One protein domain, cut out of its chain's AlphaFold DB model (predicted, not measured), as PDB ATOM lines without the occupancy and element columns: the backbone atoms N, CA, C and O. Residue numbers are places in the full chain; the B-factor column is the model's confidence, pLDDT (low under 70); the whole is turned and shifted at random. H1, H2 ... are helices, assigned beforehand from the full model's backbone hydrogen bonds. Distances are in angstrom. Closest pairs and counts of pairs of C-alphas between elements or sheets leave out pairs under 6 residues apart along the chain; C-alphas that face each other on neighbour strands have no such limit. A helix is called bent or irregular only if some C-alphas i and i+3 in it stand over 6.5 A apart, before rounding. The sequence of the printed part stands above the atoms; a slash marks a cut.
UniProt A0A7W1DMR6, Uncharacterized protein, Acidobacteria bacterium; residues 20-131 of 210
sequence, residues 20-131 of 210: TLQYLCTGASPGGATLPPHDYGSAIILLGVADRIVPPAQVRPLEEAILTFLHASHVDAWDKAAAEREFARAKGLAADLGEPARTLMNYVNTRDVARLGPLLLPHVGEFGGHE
ATOM      1  N   THR A  20      36.495 -10.217  38.312       93.62
ATOM      2  CA  THR A  20      36.120  -9.215  37.300       93.62
ATOM      3  C   THR A  20      34.996  -9.708  36.391       93.62
ATOM      4  O   THR A  20      34.039  -8.979  36.141       93.62
ATOM      5  N   LEU A  21      35.053 -10.958  35.932       92.94
ATOM      6  CA  LEU A  21      33.997 -11.527  35.093       92.94
ATOM      7  C   LEU A  21      32.672 -11.673  35.859       92.94
ATOM      8  O   LEU A  21      31.609 -11.415  35.301       92.94
ATOM      9  N   GLN A  22      32.720 -12.026  37.148       93.75
ATOM     10  CA  GLN A  22      31.536 -12.026  38.014       93.75
ATOM     11  C   GLN A  22      30.927 -10.628  38.135       93.75
ATOM     12  O   GLN A  22      29.707 -10.492  38.026       93.75
ATOM     13  N   TYR A  23      31.752  -9.592  38.310       94.31
ATOM     14  CA  TYR A  23      31.286  -8.207  38.297       94.31
ATOM     15  C   TYR A  23      30.583  -7.865  36.974       94.31
ATOM     16  O   TYR A  23      29.459  -7.374  36.999       94.31
ATOM     17  N   LEU A  24      31.170  -8.209  35.826       92.75
ATOM     18  CA  LEU A  24      30.565  -7.949  34.513       92.75
ATOM     19  C   LEU A  24      29.220  -8.668  34.301       92.75
ATOM     20  O   LEU A  24      28.382  -8.191  33.539       92.75
ATOM     21  N   CYS A  25      28.985  -9.788  34.989       93.69
ATOM     22  CA  CYS A  25      27.708 -10.503  34.949       93.69
ATOM     23  C   CYS A  25      26.676 -10.009  35.976       93.69
ATOM     24  O   CYS A  25      25.489 -10.267  35.795       93.69
ATOM     25  N   THR A  26      27.093  -9.371  37.074       91.94
ATOM     26  CA  THR A  26      26.219  -9.147  38.247       91.94
ATOM     27  C   THR A  26      26.159  -7.700  38.735       91.94
ATOM     28  O   THR A  26      25.247  -7.345  39.475       91.94
ATOM     29  N   GLY A  27      27.139  -6.873  38.377       91.75
ATOM     30  CA  GLY A  27      27.377  -5.554  38.960       91.75
ATOM     31  C   GLY A  27      27.909  -5.575  40.397       91.75
ATOM     32  O   GLY A  27      28.163  -4.514  40.967       91.75
ATOM     33  N   ALA A  28      28.104  -6.750  41.004       91.12
ATOM     34  CA  ALA A  28      28.645  -6.860  42.353       91.12
ATOM     35  C   ALA A  28      30.149  -6.554  42.338       91.12
ATOM     36  O   ALA A  28      30.963  -7.357  41.880       91.12
ATOM     37  N   SER A  29      30.522  -5.367  42.816       85.75
ATOM     38  CA  SER A  29      31.921  -4.967  42.933       85.75
ATOM     39  C   SER A  29      32.608  -5.772  44.044       85.75
ATOM     40  O   SER A  29      32.011  -5.982  45.106       85.75
ATOM     41  N   PRO A  30      33.891  -6.139  43.874       78.50
ATOM     42  CA  PRO A  30      34.707  -6.749  44.926       78.50
ATOM     43  C   PRO A  30      34.712  -5.976  46.254       78.50
ATOM     44  O   PRO A  30      34.921  -6.564  47.310       78.50
ATOM     45  N   GLY A  31      34.493  -4.656  46.202       73.75
ATOM     46  CA  GLY A  31      34.426  -3.778  47.373       73.75
ATOM     47  C   GLY A  31      33.067  -3.754  48.085       73.75
ATOM     48  O   GLY A  31      32.881  -2.942  48.985       73.75
ATOM     49  N   GLY A  32      32.103  -4.582  47.670       76.38
ATOM     50  CA  GLY A  32      30.764  -4.674  48.265       76.38
ATOM     51  C   GLY A  32      29.735  -3.676  47.720       76.38
ATOM     52  O   GLY A  32      28.547  -3.809  48.005       76.38
ATOM     53  N   ALA A  33      30.153  -2.703  46.908       82.50
ATOM     54  CA  ALA A  33      29.234  -1.831  46.178       82.50
ATOM     55  C   ALA A  33      28.575  -2.580  45.007       82.50
ATOM     56  O   ALA A  33      29.191  -3.444  44.390       82.50
ATOM     57  N   THR A  34      27.340  -2.223  44.656       84.44
ATOM     58  CA  THR A  34      26.748  -2.634  43.374       84.44
ATOM     59  C   THR A  34      26.887  -1.477  42.398       84.44
ATOM     60  O   THR A  34      26.345  -0.402  42.647       84.44
ATOM     61  N   LEU A  35      27.637  -1.685  41.318       85.50
ATOM     62  CA  LEU A  35      27.867  -0.696  40.267       85.50
ATOM     63  C   LEU A  35      27.395  -1.289  38.937       85.50
ATOM     64  O   LEU A  35      27.721  -2.445  38.663       85.50
ATOM     65  N   PRO A  36      26.641  -0.547  38.109       87.31
ATOM     66  CA  PRO A  36      26.205  -1.058  36.816       87.31
ATOM     67  C   PRO A  36      27.439  -1.347  35.947       87.31
ATOM     68  O   PRO A  36      28.214  -0.421  35.701       87.31
ATOM     69  N   PRO A  37      27.657  -2.601  35.513       89.81
ATOM     70  CA  PRO A  37      28.786  -2.929  34.663       89.81
ATOM     71  C   PRO A  37      28.559  -2.388  33.255       89.81
ATOM     72  O   PRO A  37      27.422  -2.236  32.798       89.81
ATOM     73  N   HIS A  38      29.652  -2.142  32.546       85.81
ATOM     74  CA  HIS A  38      29.588  -1.802  31.141       85.81
ATOM     75  C   HIS A  38      29.030  -2.985  30.339       85.81
ATOM     76  O   HIS A  38      29.470  -4.129  30.468       85.81
ATOM     77  N   ASP A  39      28.071  -2.699  29.467       81.19
ATOM     78  CA  ASP A  39      27.356  -3.708  28.684       81.19
ATOM     79  C   ASP A  39      28.239  -4.567  27.763       81.19
ATOM     80  O   ASP A  39      28.028  -5.780  27.690       81.19
ATOM     81  N   TYR A  40      29.254  -3.999  27.103       83.81
ATOM     82  CA  TYR A  40      30.119  -4.759  26.199       83.81
ATOM     83  C   TYR A  40      30.884  -5.878  26.913       83.81
ATOM     84  O   TYR A  40      31.230  -6.868  26.270       83.81
ATOM     85  N   GLY A  41      31.125  -5.773  28.227       88.00
ATOM     86  CA  GLY A  41      31.811  -6.821  28.983       88.00
ATOM     87  C   GLY A  41      31.064  -8.154  28.908       88.00
ATOM     88  O   GLY A  41      31.667  -9.197  28.671       88.00
ATOM     89  N   SER A  42      29.731  -8.112  28.985       91.25
ATOM     90  CA  SER A  42      28.885  -9.298  28.809       91.25
ATOM     91  C   SER A  42      28.934  -9.863  27.380       91.25
ATOM     92  O   SER A  42      28.907 -11.079  27.199       91.25
ATOM     93  N   ALA A  43      29.098  -9.005  26.366       93.44
ATOM     94  CA  ALA A  43      29.271  -9.427  24.977       93.44
ATOM     95  C   ALA A  43      30.633 -10.111  24.745       93.44
ATOM     96  O   ALA A  43      30.689 -11.129  24.061       93.44
ATOM     97  N   ILE A  44      31.714  -9.614  25.362       91.00
ATOM     98  CA  ILE A  44      33.040 -10.259  25.325       91.00
ATOM     99  C   ILE A  44      32.995 -11.633  26.000       91.00
ATOM    100  O   ILE A  44      33.546 -12.597  25.472       91.00
ATOM    101  N   ILE A  45      32.322 -11.744  27.150       92.88
ATOM    102  CA  ILE A  45      32.167 -13.034  27.830       92.88
ATOM    103  C   ILE A  45      31.391 -14.001  26.940       92.88
ATOM    104  O   ILE A  45      31.859 -15.116  26.730       92.88
ATOM    105  N   LEU A  46      30.253 -13.573  26.378       96.00
ATOM    106  CA  LEU A  46      29.462 -14.399  25.465       96.00
ATOM    107  C   LEU A  46      30.285 -14.865  24.257       96.00
ATOM    108  O   LEU A  46      30.198 -16.034  23.897       96.00
ATOM    109  N   LEU A  47      31.108 -13.986  23.673       94.50
ATOM    110  CA  LEU A  47      32.026 -14.344  22.591       94.50
ATOM    111  C   LEU A  47      32.983 -15.467  23.018       94.50
ATOM    112  O   LEU A  47      33.168 -16.429  22.284       94.50
ATOM    113  N   GLY A  48      33.555 -15.369  24.220       90.44
ATOM    114  CA  GLY A  48      34.502 -16.350  24.751       90.44
ATOM    115  C   GLY A  48      33.894 -17.693  25.171       90.44
ATOM    116  O   GLY A  48      34.644 -18.646  25.369       90.44
ATOM    117  N   VAL A  49      32.567 -17.781  25.325       94.25
ATOM    118  CA  VAL A  49      31.867 -19.012  25.750       94.25
ATOM    119  C   VAL A  49      30.787 -19.466  24.764       94.25
ATOM    120  O   VAL A  49      29.944 -20.296  25.110       94.25
ATOM    121  N   ALA A  50      30.780 -18.926  23.543       95.75
ATOM    122  CA  ALA A  50      29.743 -19.193  22.547       95.75
ATOM    123  C   ALA A  50      29.589 -20.700  22.265       95.75
ATOM    124  O   ALA A  50      28.477 -21.227  22.258       95.75
ATOM    125  N   ASP A  51      30.705 -21.416  22.131       95.62
ATOM    126  CA  ASP A  51      30.777 -22.866  21.911       95.62
ATOM    127  C   ASP A  51      30.215 -23.724  23.058       95.62
ATOM    128  O   ASP A  51      29.936 -24.909  22.866       95.62
ATOM    129  N   ARG A  52      30.009 -23.128  24.236       94.81
ATOM    130  CA  ARG A  52      29.457 -23.788  25.425       94.81
ATOM    131  C   ARG A  52      27.975 -23.509  25.647       94.81
ATOM    132  O   ARG A  52      27.339 -24.248  26.394       94.81
ATOM    133  N   ILE A  53      27.434 -22.452  25.038       95.56
ATOM    134  CA  ILE A  53      26.066 -21.976  25.305       95.56
ATOM    135  C   ILE A  53      25.128 -22.102  24.098       95.56
ATOM    136  O   ILE A  53      23.907 -22.086  24.270       95.56
ATOM    137  N   VAL A  54      25.663 -22.280  22.885       97.94
ATOM    138  CA  VAL A  54      24.862 -22.550  21.681       97.94
ATOM    139  C   VAL A  54      25.314 -23.826  20.959       97.94
ATOM    140  O   VAL A  54      26.454 -24.261  21.119       97.94
ATOM    141  N   PRO A  55      24.450 -24.455  20.138       98.31
ATOM    142  CA  PRO A  55      24.852 -25.576  19.293       98.31
ATOM    143  C   PRO A  55      26.033 -25.217  18.373       98.31
ATOM    144  O   PRO A  55      26.066 -24.097  17.858       98.31
ATOM    145  N   PRO A  56      26.935 -26.163  18.037       98.25
ATOM    146  CA  PRO A  56      28.134 -25.887  17.232       98.25
ATOM    147  C   PRO A  56      27.873 -25.164  15.901       98.25
ATOM    148  O   PRO A  56      28.657 -24.320  15.477       98.25
ATOM    149  N   ALA A  57      26.742 -25.455  15.250       98.25
ATOM    150  CA  ALA A  57      26.351 -24.809  13.995       98.25
ATOM    151  C   ALA A  57      26.032 -23.306  14.140       98.25
ATOM    152  O   ALA A  57      26.054 -22.583  13.147       98.25
ATOM    153  N   GLN A  58      25.732 -22.838  15.355       98.62
ATOM    154  CA  GLN A  58      25.373 -21.450  15.655       98.62
ATOM    155  C   GLN A  58      26.546 -20.612  16.170       98.62
ATOM    156  O   GLN A  58      26.421 -19.392  16.201       98.62
ATOM    157  N   VAL A  59      27.675 -21.235  16.528       98.44
ATOM    158  CA  VAL A  59      28.828 -20.548  17.134       98.44
ATOM    159  C   VAL A  59      29.353 -19.446  16.221       98.44
ATOM    160  O   VAL A  59      29.251 -18.278  16.570       98.44
ATOM    161  N   ARG A  60      29.812 -19.784  15.009       98.44
ATOM    162  CA  ARG A  60      30.384 -18.776  14.095       98.44
ATOM    163  C   ARG A  60      29.395 -17.659  13.720       98.44
ATOM    164  O   ARG A  60      29.794 -16.501  13.784       98.44
ATOM    165  N   PRO A  61      28.125 -17.950  13.363       98.56
ATOM    166  CA  PRO A  61      27.144 -16.890  13.124       98.56
ATOM    167  C   PRO A  61      26.932 -15.965  14.333       98.56
ATOM    168  O   PRO A  61      26.805 -14.753  14.167       98.56
ATOM    169  N   LEU A  62      26.910 -16.517  15.551       98.62
ATOM    170  CA  LEU A  62      26.782 -15.727  16.774       98.62
ATOM    171  C   LEU A  62      28.029 -14.864  17.021       98.62
ATOM    172  O   LEU A  62      27.892 -13.676  17.302       98.62
ATOM    173  N   GLU A  63      29.229 -15.427  16.875       98.00
ATOM    174  CA  GLU A  63      30.498 -14.697  17.003       98.00
ATOM    175  C   GLU A  63      30.562 -13.511  16.033       98.00
ATOM    176  O   GLU A  63      30.914 -12.405  16.434       98.00
ATOM    177  N   GLU A  64      30.162 -13.708  14.774       98.31
ATOM    178  CA  GLU A  64      30.122 -12.645  13.764       98.31
ATOM    179  C   GLU A  64      29.174 -11.504  14.165       98.31
ATOM    180  O   GLU A  64      29.520 -10.320  14.046       98.31
ATOM    181  N   ALA A  65      27.988 -11.842  14.679       98.44
ATOM    182  CA  ALA A  65      27.026 -10.857  15.156       98.44
ATOM    183  C   ALA A  65      27.563 -10.080  16.374       98.44
ATOM    184  O   ALA A  65      27.460  -8.850  16.411       98.44
ATOM    185  N   ILE A  66      28.197 -10.767  17.331       96.75
ATOM    186  CA  ILE A  66      28.801 -10.142  18.517       96.75
ATOM    187  C   ILE A  66      29.963  -9.226  18.125       96.75
ATOM    188  O   ILE A  66      30.014  -8.081  18.570       96.75
ATOM    189  N   LEU A  67      30.873  -9.684  17.262       95.31
ATOM    190  CA  LEU A  67      31.998  -8.881  16.774       95.31
ATOM    191  C   LEU A  67      31.518  -7.633  16.027       95.31
ATOM    192  O   LEU A  67      32.103  -6.562  16.177       95.31
ATOM    193  N   THR A  68      30.417  -7.743  15.281       95.94
ATOM    194  CA  THR A  68      29.770  -6.598  14.627       95.94
ATOM    195  C   THR A  68      29.255  -5.578  15.646       95.94
ATOM    196  O   THR A  68      29.492  -4.382  15.484       95.94
ATOM    197  N   PHE A  69      28.604  -6.032  16.720       95.56
ATOM    198  CA  PHE A  69      28.182  -5.155  17.816       95.56
ATOM    199  C   PHE A  69      29.375  -4.497  18.528       95.56
ATOM    200  O   PHE A  69      29.348  -3.297  18.784       95.56
ATOM    201  N   LEU A  70      30.436  -5.254  18.827       90.75
ATOM    202  CA  LEU A  70      31.639  -4.726  19.484       90.75
ATOM    203  C   LEU A  70      32.345  -3.681  18.614       90.75
ATOM    204  O   LEU A  70      32.754  -2.636  19.116       90.75
ATOM    205  N   HIS A  71      32.431  -3.925  17.304       89.44
ATOM    206  CA  HIS A  71      32.940  -2.950  16.347       89.44
ATOM    207  C   HIS A  71      32.076  -1.680  16.324       89.44
ATOM    208  O   HIS A  71      32.619  -0.581  16.381       89.44
ATOM    209  N   ALA A  72      30.745  -1.813  16.318       90.06
ATOM    210  CA  ALA A  72      29.839  -0.667  16.400       90.06
ATOM    211  C   ALA A  72      30.067   0.159  17.679       90.06
ATOM    212  O   ALA A  72      30.183   1.379  17.601       90.06
ATOM    213  N   SER A  73      30.205  -0.499  18.837       86.31
ATOM    214  CA  SER A  73      30.505   0.159  20.119       86.31
ATOM    215  C   SER A  73      31.851   0.882  20.122       86.31
ATOM    216  O   SER A  73      31.968   1.937  20.732       86.31
ATOM    217  N   HIS A  74      32.860   0.343  19.432       84.56
ATOM    218  CA  HIS A  74      34.154   1.009  19.277       84.56
ATOM    219  C   HIS A  74      34.040   2.267  18.405       84.56
ATOM    220  O   HIS A  74      34.518   3.326  18.794       84.56
ATOM    221  N   VAL A  75      33.361   2.167  17.257       84.69
ATOM    222  CA  VAL A  75      33.174   3.280  16.311       84.69
ATOM    223  C   VAL A  75      32.328   4.414  16.902       84.69
ATOM    224  O   VAL A  75      32.568   5.580  16.582       84.69
ATOM    225  N   ASP A  76      31.378   4.104  17.788       86.62
ATOM    226  CA  ASP A  76      30.503   5.090  18.446       86.62
ATOM    227  C   ASP A  76      31.282   6.177  19.205       86.62
ATOM    228  O   ASP A  76      30.809   7.309  19.333       86.62
ATOM    229  N   ALA A  77      32.515   5.872  19.628       82.44
ATOM    230  CA  ALA A  77      33.400   6.818  20.299       82.44
ATOM    231  C   ALA A  77      33.826   8.009  19.413       82.44
ATOM    232  O   ALA A  77      34.185   9.059  19.947       82.44
ATOM    233  N   TRP A  78      33.777   7.896  18.077       85.94
ATOM    234  CA  TRP A  78      34.203   8.980  17.171       85.94
ATOM    235  C   TRP A  78      33.337   9.195  15.920       85.94
ATOM    236  O   TRP A  78      33.451  10.251  15.300       85.94
ATOM    237  N   ASP A  79      32.470   8.255  15.530       92.75
ATOM    238  CA  ASP A  79      31.540   8.414  14.401       92.75
ATOM    239  C   ASP A  79      30.187   7.743  14.688       92.75
ATOM    240  O   ASP A  79      29.945   6.577  14.366       92.75
ATOM    241  N   LYS A  80      29.263   8.526  15.253       92.81
ATOM    242  CA  LYS A  80      27.914   8.060  15.609       92.81
ATOM    243  C   LYS A  80      27.112   7.561  14.411       92.81
ATOM    244  O   LYS A  80      26.403   6.566  14.511       92.81
ATOM    245  N   ALA A  81      27.233   8.223  13.261       97.06
ATOM    246  CA  ALA A  81      26.468   7.843  12.078       97.06
ATOM    247  C   ALA A  81      26.957   6.501  11.513       97.06
ATOM    248  O   ALA A  81      26.154   5.701  11.028       97.06
ATOM    249  N   ALA A  82      28.268   6.242  11.548       95.19
ATOM    250  CA  ALA A  82      28.816   4.934  11.206       95.19
ATOM    251  C   ALA A  82      28.437   3.860  12.231       95.19
ATOM    252  O   ALA A  82      28.017   2.773  11.828       95.19
ATOM    253  N   ALA A  83      28.503   4.177  13.524       92.88
ATOM    254  CA  ALA A  83      28.109   3.260  14.586       92.88
ATOM    255  C   ALA A  83      26.640   2.832  14.467       92.88
ATOM    256  O   ALA A  83      26.342   1.644  14.539       92.88
ATOM    257  N   GLU A  84      25.721   3.763  14.191       97.75
ATOM    258  CA  GLU A  84      24.302   3.458  13.970       97.75
ATOM    259  C   GLU A  84      24.083   2.447  12.835       97.75
ATOM    260  O   GLU A  84      23.268   1.529  12.972       97.75
ATOM    261  N   ARG A  85      24.839   2.566  11.733       98.06
ATOM    262  CA  ARG A  85      24.781   1.604  10.619       98.06
ATOM    263  C   ARG A  85      25.282   0.224  11.037       98.06
ATOM    264  O   ARG A  85      24.640  -0.773  10.710       98.06
ATOM    265  N   GLU A  86      26.378   0.156  11.786       96.94
ATOM    266  CA  GLU A  86      26.913  -1.119  12.274       96.94
ATOM    267  C   GLU A  86      26.014  -1.758  13.344       96.94
ATOM    268  O   GLU A  86      25.788  -2.966  13.305       96.94
ATOM    269  N   PHE A  87      25.394  -0.977  14.235       97.81
ATOM    270  CA  PHE A  87      24.380  -1.490  15.163       97.81
ATOM    271  C   PHE A  87      23.147  -2.019  14.423       97.81
ATOM    272  O   PHE A  87      22.596  -3.055  14.801       97.81
ATOM    273  N   ALA A  88      22.702  -1.345  13.359       98.19
ATOM    274  CA  ALA A  88      21.626  -1.854  12.512       98.19
ATOM    275  C   ALA A  88      22.026  -3.172  11.827       98.19
ATOM    276  O   ALA A  88      21.221  -4.104  11.778       98.19
ATOM    277  N   ARG A  89      23.283  -3.291  11.381       98.06
ATOM    278  CA  ARG A  89      23.834  -4.535  10.826       98.06
ATOM    279  C   ARG A  89      23.868  -5.661  11.864       98.06
ATOM    280  O   ARG A  89      23.413  -6.758  11.553       98.06
ATOM    281  N   ALA A  90      24.312  -5.393  13.095       97.56
ATOM    282  CA  ALA A  90      24.299  -6.362  14.200       97.56
ATOM    283  C   ALA A  90      22.885  -6.901  14.478       97.56
ATOM    284  O   ALA A  90      22.693  -8.099  14.691       97.56
ATOM    285  N   LYS A  91      21.875  -6.020  14.444       98.25
ATOM    286  CA  LYS A  91      20.459  -6.395  14.592       98.25
ATOM    287  C   LYS A  91      19.955  -7.233  13.417       98.25
ATOM    288  O   LYS A  91      19.206  -8.179  13.639       98.25
ATOM    289  N   GLY A  92      20.377  -6.909  12.194       98.19
ATOM    290  CA  GLY A  92      20.087  -7.709  11.002       98.19
ATOM    291  C   GLY A  92      20.636  -9.129  11.125       98.19
ATOM    292  O   GLY A  92      19.871 -10.082  11.036       98.19
ATOM    293  N   LEU A  93      21.925  -9.264  11.458       98.25
ATOM    294  CA  LEU A  93      22.556 -10.568  11.693       98.25
ATOM    295  C   LEU A  93      21.832 -11.364  12.783       98.25
ATOM    296  O   LEU A  93      21.583 -12.552  12.612       98.25
ATOM    297  N   ALA A  94      21.432 -10.710  13.879       97.81
ATOM    298  CA  ALA A  94      20.685 -11.357  14.954       97.81
ATOM    299  C   ALA A  94      19.345 -11.949  14.481       97.81
ATOM    300  O   ALA A  94      18.959 -13.025  14.942       97.81
ATOM    301  N   ALA A  95      18.644 -11.282  13.560       97.38
ATOM    302  CA  ALA A  95      17.366 -11.752  13.022       97.38
ATOM    303  C   ALA A  95      17.500 -13.045  12.194       97.38
ATOM    304  O   ALA A  95      16.557 -13.842  12.153       97.38
ATOM    305  N   ASP A  96      18.673 -13.277  11.601       96.94
ATOM    306  CA  ASP A  96      18.978 -14.464  10.796       96.94
ATOM    307  C   ASP A  96      19.434 -15.666  11.647       96.94
ATOM    308  O   ASP A  96      19.418 -16.808  11.180       96.94
ATOM    309  N   LEU A  97      19.790 -15.452  12.920       98.31
ATOM    310  CA  LEU A  97      20.214 -16.523  13.827       98.31
ATOM    311  C   LEU A  97      19.055 -17.457  14.202       98.31
ATOM    312  O   LEU A  97      17.916 -17.027  14.382       98.31
ATOM    313  N   GLY A  98      19.341 -18.743  14.402       98.19
ATOM    314  CA  GLY A  98      18.421 -19.669  15.071       98.19
ATOM    315  C   GLY A  98      18.429 -19.500  16.594       98.19
ATOM    316  O   GLY A  98      19.330 -18.877  17.155       98.19
ATOM    317  N   GLU A  99      17.445 -20.081  17.285       97.88
ATOM    318  CA  GLU A  99      17.480 -20.170  18.752       97.88
ATOM    319  C   GLU A  99      18.460 -21.261  19.220       97.88
ATOM    320  O   GLU A  99      18.525 -22.316  18.577       97.88
ATOM    321  N   PRO A 100      19.197 -21.063  20.333       98.25
ATOM    322  CA  PRO A 100      19.111 -19.929  21.270       98.25
ATOM    323  C   PRO A 100      19.974 -18.702  20.911       98.25
ATOM    324  O   PRO A 100      19.874 -17.675  21.587       98.25
ATOM    325  N   ALA A 101      20.823 -18.771  19.877       98.69
ATOM    326  CA  ALA A 101      21.753 -17.690  19.528       98.69
ATOM    327  C   ALA A 101      21.061 -16.341  19.269       98.69
ATOM    328  O   ALA A 101      21.558 -15.301  19.701       98.69
ATOM    329  N   ARG A 102      19.883 -16.355  18.633       98.75
ATOM    330  CA  ARG A 102      19.049 -15.162  18.428       98.75
ATOM    331  C   ARG A 102      18.699 -14.468  19.743       98.75
ATOM    332  O   ARG A 102      18.884 -13.260  19.859       98.75
ATOM    333  N   THR A 103      18.217 -15.213  20.737       98.69
ATOM    334  CA  THR A 103      17.873 -14.656  22.052       98.69
ATOM    335  C   THR A 103      19.085 -14.026  22.740       98.69
ATOM    336  O   THR A 103      18.997 -12.897  23.223       98.69
ATOM    337  N   LEU A 104      20.232 -14.712  22.737       98.62
ATOM    338  CA  LEU A 104      21.465 -14.201  23.347       98.62
ATOM    339  C   LEU A 104      21.946 -12.918  22.656       98.62
ATOM    340  O   LEU A 104      22.249 -11.927  23.321       98.62
ATOM    341  N   MET A 105      21.941 -12.905  21.321       98.44
ATOM    342  CA  MET A 105      22.322 -11.727  20.544       98.44
ATOM    343  C   MET A 105      21.332 -10.566  20.724       98.44
ATOM    344  O   MET A 105      21.730  -9.403  20.699       98.44
ATOM    345  N   ASN A 106      20.047 -10.849  20.956       98.44
ATOM    346  CA  ASN A 106      19.077  -9.813  21.305       98.44
ATOM    347  C   ASN A 106      19.419  -9.148  22.639       98.44
ATOM    348  O   ASN A 106      19.396  -7.921  22.692       98.44
ATOM    349  N   TYR A 107      19.808  -9.908  23.671       98.31
ATOM    350  CA  TYR A 107      20.263  -9.307  24.930       98.31
ATOM    351  C   TYR A 107      21.500  -8.424  24.736       98.31
ATOM    352  O   TYR A 107      21.552  -7.337  25.306       98.31
ATOM    353  N   VAL A 108      22.448  -8.828  23.882       96.75
ATOM    354  CA  VAL A 108      23.599  -7.985  23.506       96.75
ATOM    355  C   VAL A 108      23.132  -6.691  22.828       96.75
ATOM    356  O   VAL A 108      23.454  -5.596  23.288       96.75
ATOM    357  N   ASN A 109      22.310  -6.791  21.780       97.12
ATOM    358  CA  ASN A 109      21.823  -5.638  21.015       97.12
ATOM    359  C   ASN A 109      20.998  -4.649  21.853       97.12
ATOM    360  O   ASN A 109      20.989  -3.453  21.555       97.12
ATOM    361  N   THR A 110      20.287  -5.133  22.876       96.44
ATOM    362  CA  THR A 110      19.509  -4.298  23.800       96.44
ATOM    363  C   THR A 110      20.267  -3.929  25.070       96.44
ATOM    364  O   THR A 110      19.673  -3.300  25.941       96.44
ATOM    365  N   ARG A 111      21.552  -4.303  25.187       93.25
ATOM    366  CA  ARG A 111      22.400  -4.037  26.363       93.25
ATOM    367  C   ARG A 111      21.776  -4.579  27.665       93.25
ATOM    368  O   ARG A 111      21.916  -3.997  28.737       93.25
ATOM    369  N   ASP A 112      21.065  -5.706  27.574       95.31
ATOM    370  CA  ASP A 112      20.325  -6.329  28.677       95.31
ATOM    371  C   ASP A 112      21.233  -7.257  29.499       95.31
ATOM    372  O   ASP A 112      21.135  -8.488  29.464       95.31
ATOM    373  N   VAL A 113      22.147  -6.639  30.254       91.50
ATOM    374  CA  VAL A 113      23.068  -7.356  31.151       91.50
ATOM    375  C   VAL A 113      22.306  -8.123  32.232       91.50
ATOM    376  O   VAL A 113      22.733  -9.201  32.633       91.50
ATOM    377  N   ALA A 114      21.151  -7.619  32.675       92.62
ATOM    378  CA  ALA A 114      20.351  -8.261  33.714       92.62
ATOM    379  C   ALA A 114      19.841  -9.647  33.289       92.62
ATOM    380  O   ALA A 114      19.761 -10.549  34.124       92.62
ATOM    381  N   ARG A 115      19.519  -9.837  32.001       96.12
ATOM    382  CA  ARG A 115      19.140 -11.151  31.459       96.12
ATOM    383  C   ARG A 115      20.327 -11.970  30.976       96.12
ATOM    384  O   ARG A 115      20.331 -13.181  31.174       96.12
ATOM    385  N   LEU A 116      21.326 -11.337  30.360       96.62
ATOM    386  CA  LEU A 116      22.481 -12.051  29.817       96.62
ATOM    387  C   LEU A 116      23.437 -12.540  30.916       96.62
ATOM    388  O   LEU A 116      23.877 -13.685  30.889       96.62
ATOM    389  N   GLY A 117      23.725 -11.705  31.913       94.75
ATOM    390  CA  GLY A 117      24.676 -11.983  32.991       94.75
ATOM    391  C   GLY A 117      24.441 -13.313  33.719       94.75
ATOM    392  O   GLY A 117      25.376 -14.114  33.797       94.75
ATOM    393  N   PRO A 118      23.214 -13.621  34.188       96.00
ATOM    394  CA  PRO A 118      22.910 -14.900  34.831       96.00
ATOM    395  C   PRO A 118      23.158 -16.132  33.950       96.00
ATOM    396  O   PRO A 118      23.493 -17.190  34.479       96.00
ATOM    397  N   LEU A 119      23.019 -16.007  32.625       96.94
ATOM    398  CA  LEU A 119      23.288 -17.096  31.679       96.94
ATOM    399  C   LEU A 119      24.792 -17.337  31.494       96.94
ATOM    400  O   LEU A 119      25.209 -18.461  31.238       96.94
ATOM    401  N   LEU A 120      25.605 -16.292  31.643       95.25
ATOM    402  CA  LEU A 120      27.059 -16.358  31.486       95.25
ATOM    403  C   LEU A 120      27.777 -16.777  32.774       95.25
ATOM    404  O   LEU A 120      28.829 -17.416  32.714       95.25
ATOM    405  N   LEU A 121      27.207 -16.445  33.936       94.00
ATOM    406  CA  LEU A 121      27.818 -16.653  35.251       94.00
ATOM    407  C   LEU A 121      28.316 -18.093  35.511       94.00
ATOM    408  O   LEU A 121      29.405 -18.233  36.069       94.00
ATOM    409  N   PRO A 122      27.627 -19.174  35.092       94.25
ATOM    410  CA  PRO A 122      28.145 -20.535  35.264       94.25
ATOM    411  C   PRO A 122      29.462 -20.805  34.523       94.25
ATOM    412  O   PRO A 122      30.212 -21.698  34.908       94.25
ATOM    413  N   HIS A 123      29.763 -20.037  33.473       91.31
ATOM    414  CA  HIS A 123      30.919 -20.259  32.607       91.31
ATOM    415  C   HIS A 123      32.142 -19.416  32.995       91.31
ATOM    416  O   HIS A 123      33.266 -19.784  32.647       91.31
ATOM    417  N   VAL A 124      31.963 -18.315  33.739       87.00
ATOM    418  CA  VAL A 124      33.062 -17.370  34.016       87.00
ATOM    419  C   VAL A 124      34.173 -17.963  34.881       87.00
ATOM    420  O   VAL A 124      35.335 -17.602  34.718       87.00
ATOM    421  N   GLY A 125      33.836 -18.893  35.781       80.56
ATOM    422  CA  GLY A 125      34.812 -19.555  36.647       80.56
ATOM    423  C   GLY A 125      35.780 -20.444  35.866       80.56
ATOM    424  O   GLY A 125      36.980 -20.392  36.102       80.56
ATOM    425  N   GLU A 126      35.276 -21.219  34.904       81.88
ATOM    426  CA  GLU A 126      36.111 -22.055  34.036       81.88
ATOM    427  C   GLU A 126      36.869 -21.204  33.009       81.88
ATOM    428  O   GLU A 126      38.054 -21.427  32.779       81.88
ATOM    429  N   PHE A 127      36.208 -20.197  32.430       78.00
ATOM    430  CA  PHE A 127      36.800 -19.308  31.429       78.00
ATOM    431  C   PHE A 127      37.942 -18.450  32.001       78.00
ATOM    432  O   PHE A 127      39.003 -18.338  31.391       78.00
ATOM    433  N   GLY A 128      37.761 -17.876  33.194       82.12
ATOM    434  CA  GLY A 128      38.760 -17.022  33.845       82.12
ATOM    435  C   GLY A 128      39.659 -17.732  34.861       82.12
ATOM    436  O   GLY A 128      40.539 -17.099  35.440       82.12
ATOM    437  N   GLY A 129      39.430 -19.020  35.135       85.12
ATOM    438  CA  GLY A 129      39.958 -19.703  36.321       85.12
ATOM    439  C   GLY A 129      41.458 -19.986  36.325       85.12
ATOM    440  O   GLY A 129      42.019 -20.236  37.395       85.12
ATOM    441  N   HIS A 130      42.113 -19.940  35.160       87.69
ATOM    442  CA  HIS A 130      43.536 -20.246  35.040       87.69
ATOM    443  C   HIS A 130      44.386 -19.236  35.828       87.69
ATOM    444  O   HIS A 130      44.265 -18.026  35.645       87.69
ATOM    445  N   GLU A 131      45.290 -19.721  36.682       88.81
ATOM    446  CA  GLU A 131      46.043 -18.870  37.621       88.81
ATOM    447  C   GLU A 131      46.846 -17.763  36.929       88.81
ATOM    448  O   GLU A 131      46.896 -16.639  37.422       88.81
TER     449      GLU A 131
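This is residues 20 to 131 of the 210 residues of an uncharacterized protein of Acidobacteria bacterium (UniProt A0A7W1DMR6). Four helices, H2, H4, H5 and H6, make a bundle in which the touching pair H4 and H6 lies between H5 on one side and H2 on the other. On the far side of H2 from H5, the kinked H7 and the short H1 pack together and run across the line of H2, while little H3 sits by the first turns of H4. The printed part has 112 residues, with seven named helices in the order H1 to H7 and no named strand; its class is all helix. It is compact, with a radius of gyration of the C-alphas of 14.1 A and spans of 38 by 35 by 24 A.

H1, residues 20 to 26, touches H7, residues 113 to 128, at a shallow tilt of 29 degrees, opposite ways; their closest C-alphas, of Cys 25 and Gly 117, are 3.9 A apart. H2, residues 39 to 48, touches H1 at a steep tilt of 66 degrees, with C-alphas 24 and 41 closest at 5.8 A. H2 also touches H7 at a steep tilt of 44 degrees, closest at C-alphas 39 and 113, 6.1 A. H3, residues 50 to 53, touches residues 59 to 63 of H4, residues 56 to 75, with C-alphas 50 and 59 closest at 5.7 A. H2 touches H4 at 33 degrees, a shallow tilt only just short of steep, with C-alphas 47 and 63 closest at 5.8 A. H4 and H5, residues 80 to 96, form a helical hairpin at 13 degrees, closest at C-alphas 72 and 83, 4.7 A. H5 and H6, residues 101 to 109, form another at 19 degrees, closest at C-alphas 94 and 102, 5.4 A. H6 touches H4 at a shallow tilt of 10 degrees, the same way, with C-alphas 62 and 101 closest at 6.1 A. H2 and H5 are apart. Every O i to N i+4 pair is within hydrogen-bond range in H1, H5 and H6, against 5 of 6 in H2, 14 of 16 in H4 and 6 of 12 in H7; H3 is too short for such a pair.

H1 begins at C-alpha 20, (36.120, -9.215, 37.300). H2 is 15.0 A long, H4 29.6 A, H5 24.7 A and H6 12.1 A. H4 begins at C-alpha 56, (28.134, -25.887, 17.232), and is irregular, with C-alphas 57 and 60 7.3 A apart. H7, 18.6 A long, is only just irregular, with C-alphas 119 and 122 6.9 A apart, and has a kink of 60 degrees near residue 122; it ends at C-alpha 128, (38.760, -17.022, 33.845).

The two C-alphas farthest apart, of Ala 81 and Glu 131, are 41.8 A apart. The link from H1 to H2, residues 27 to 38, is long. The printed part has no cut, its mean pLDDT is 92.9, and no printed residue is under 70.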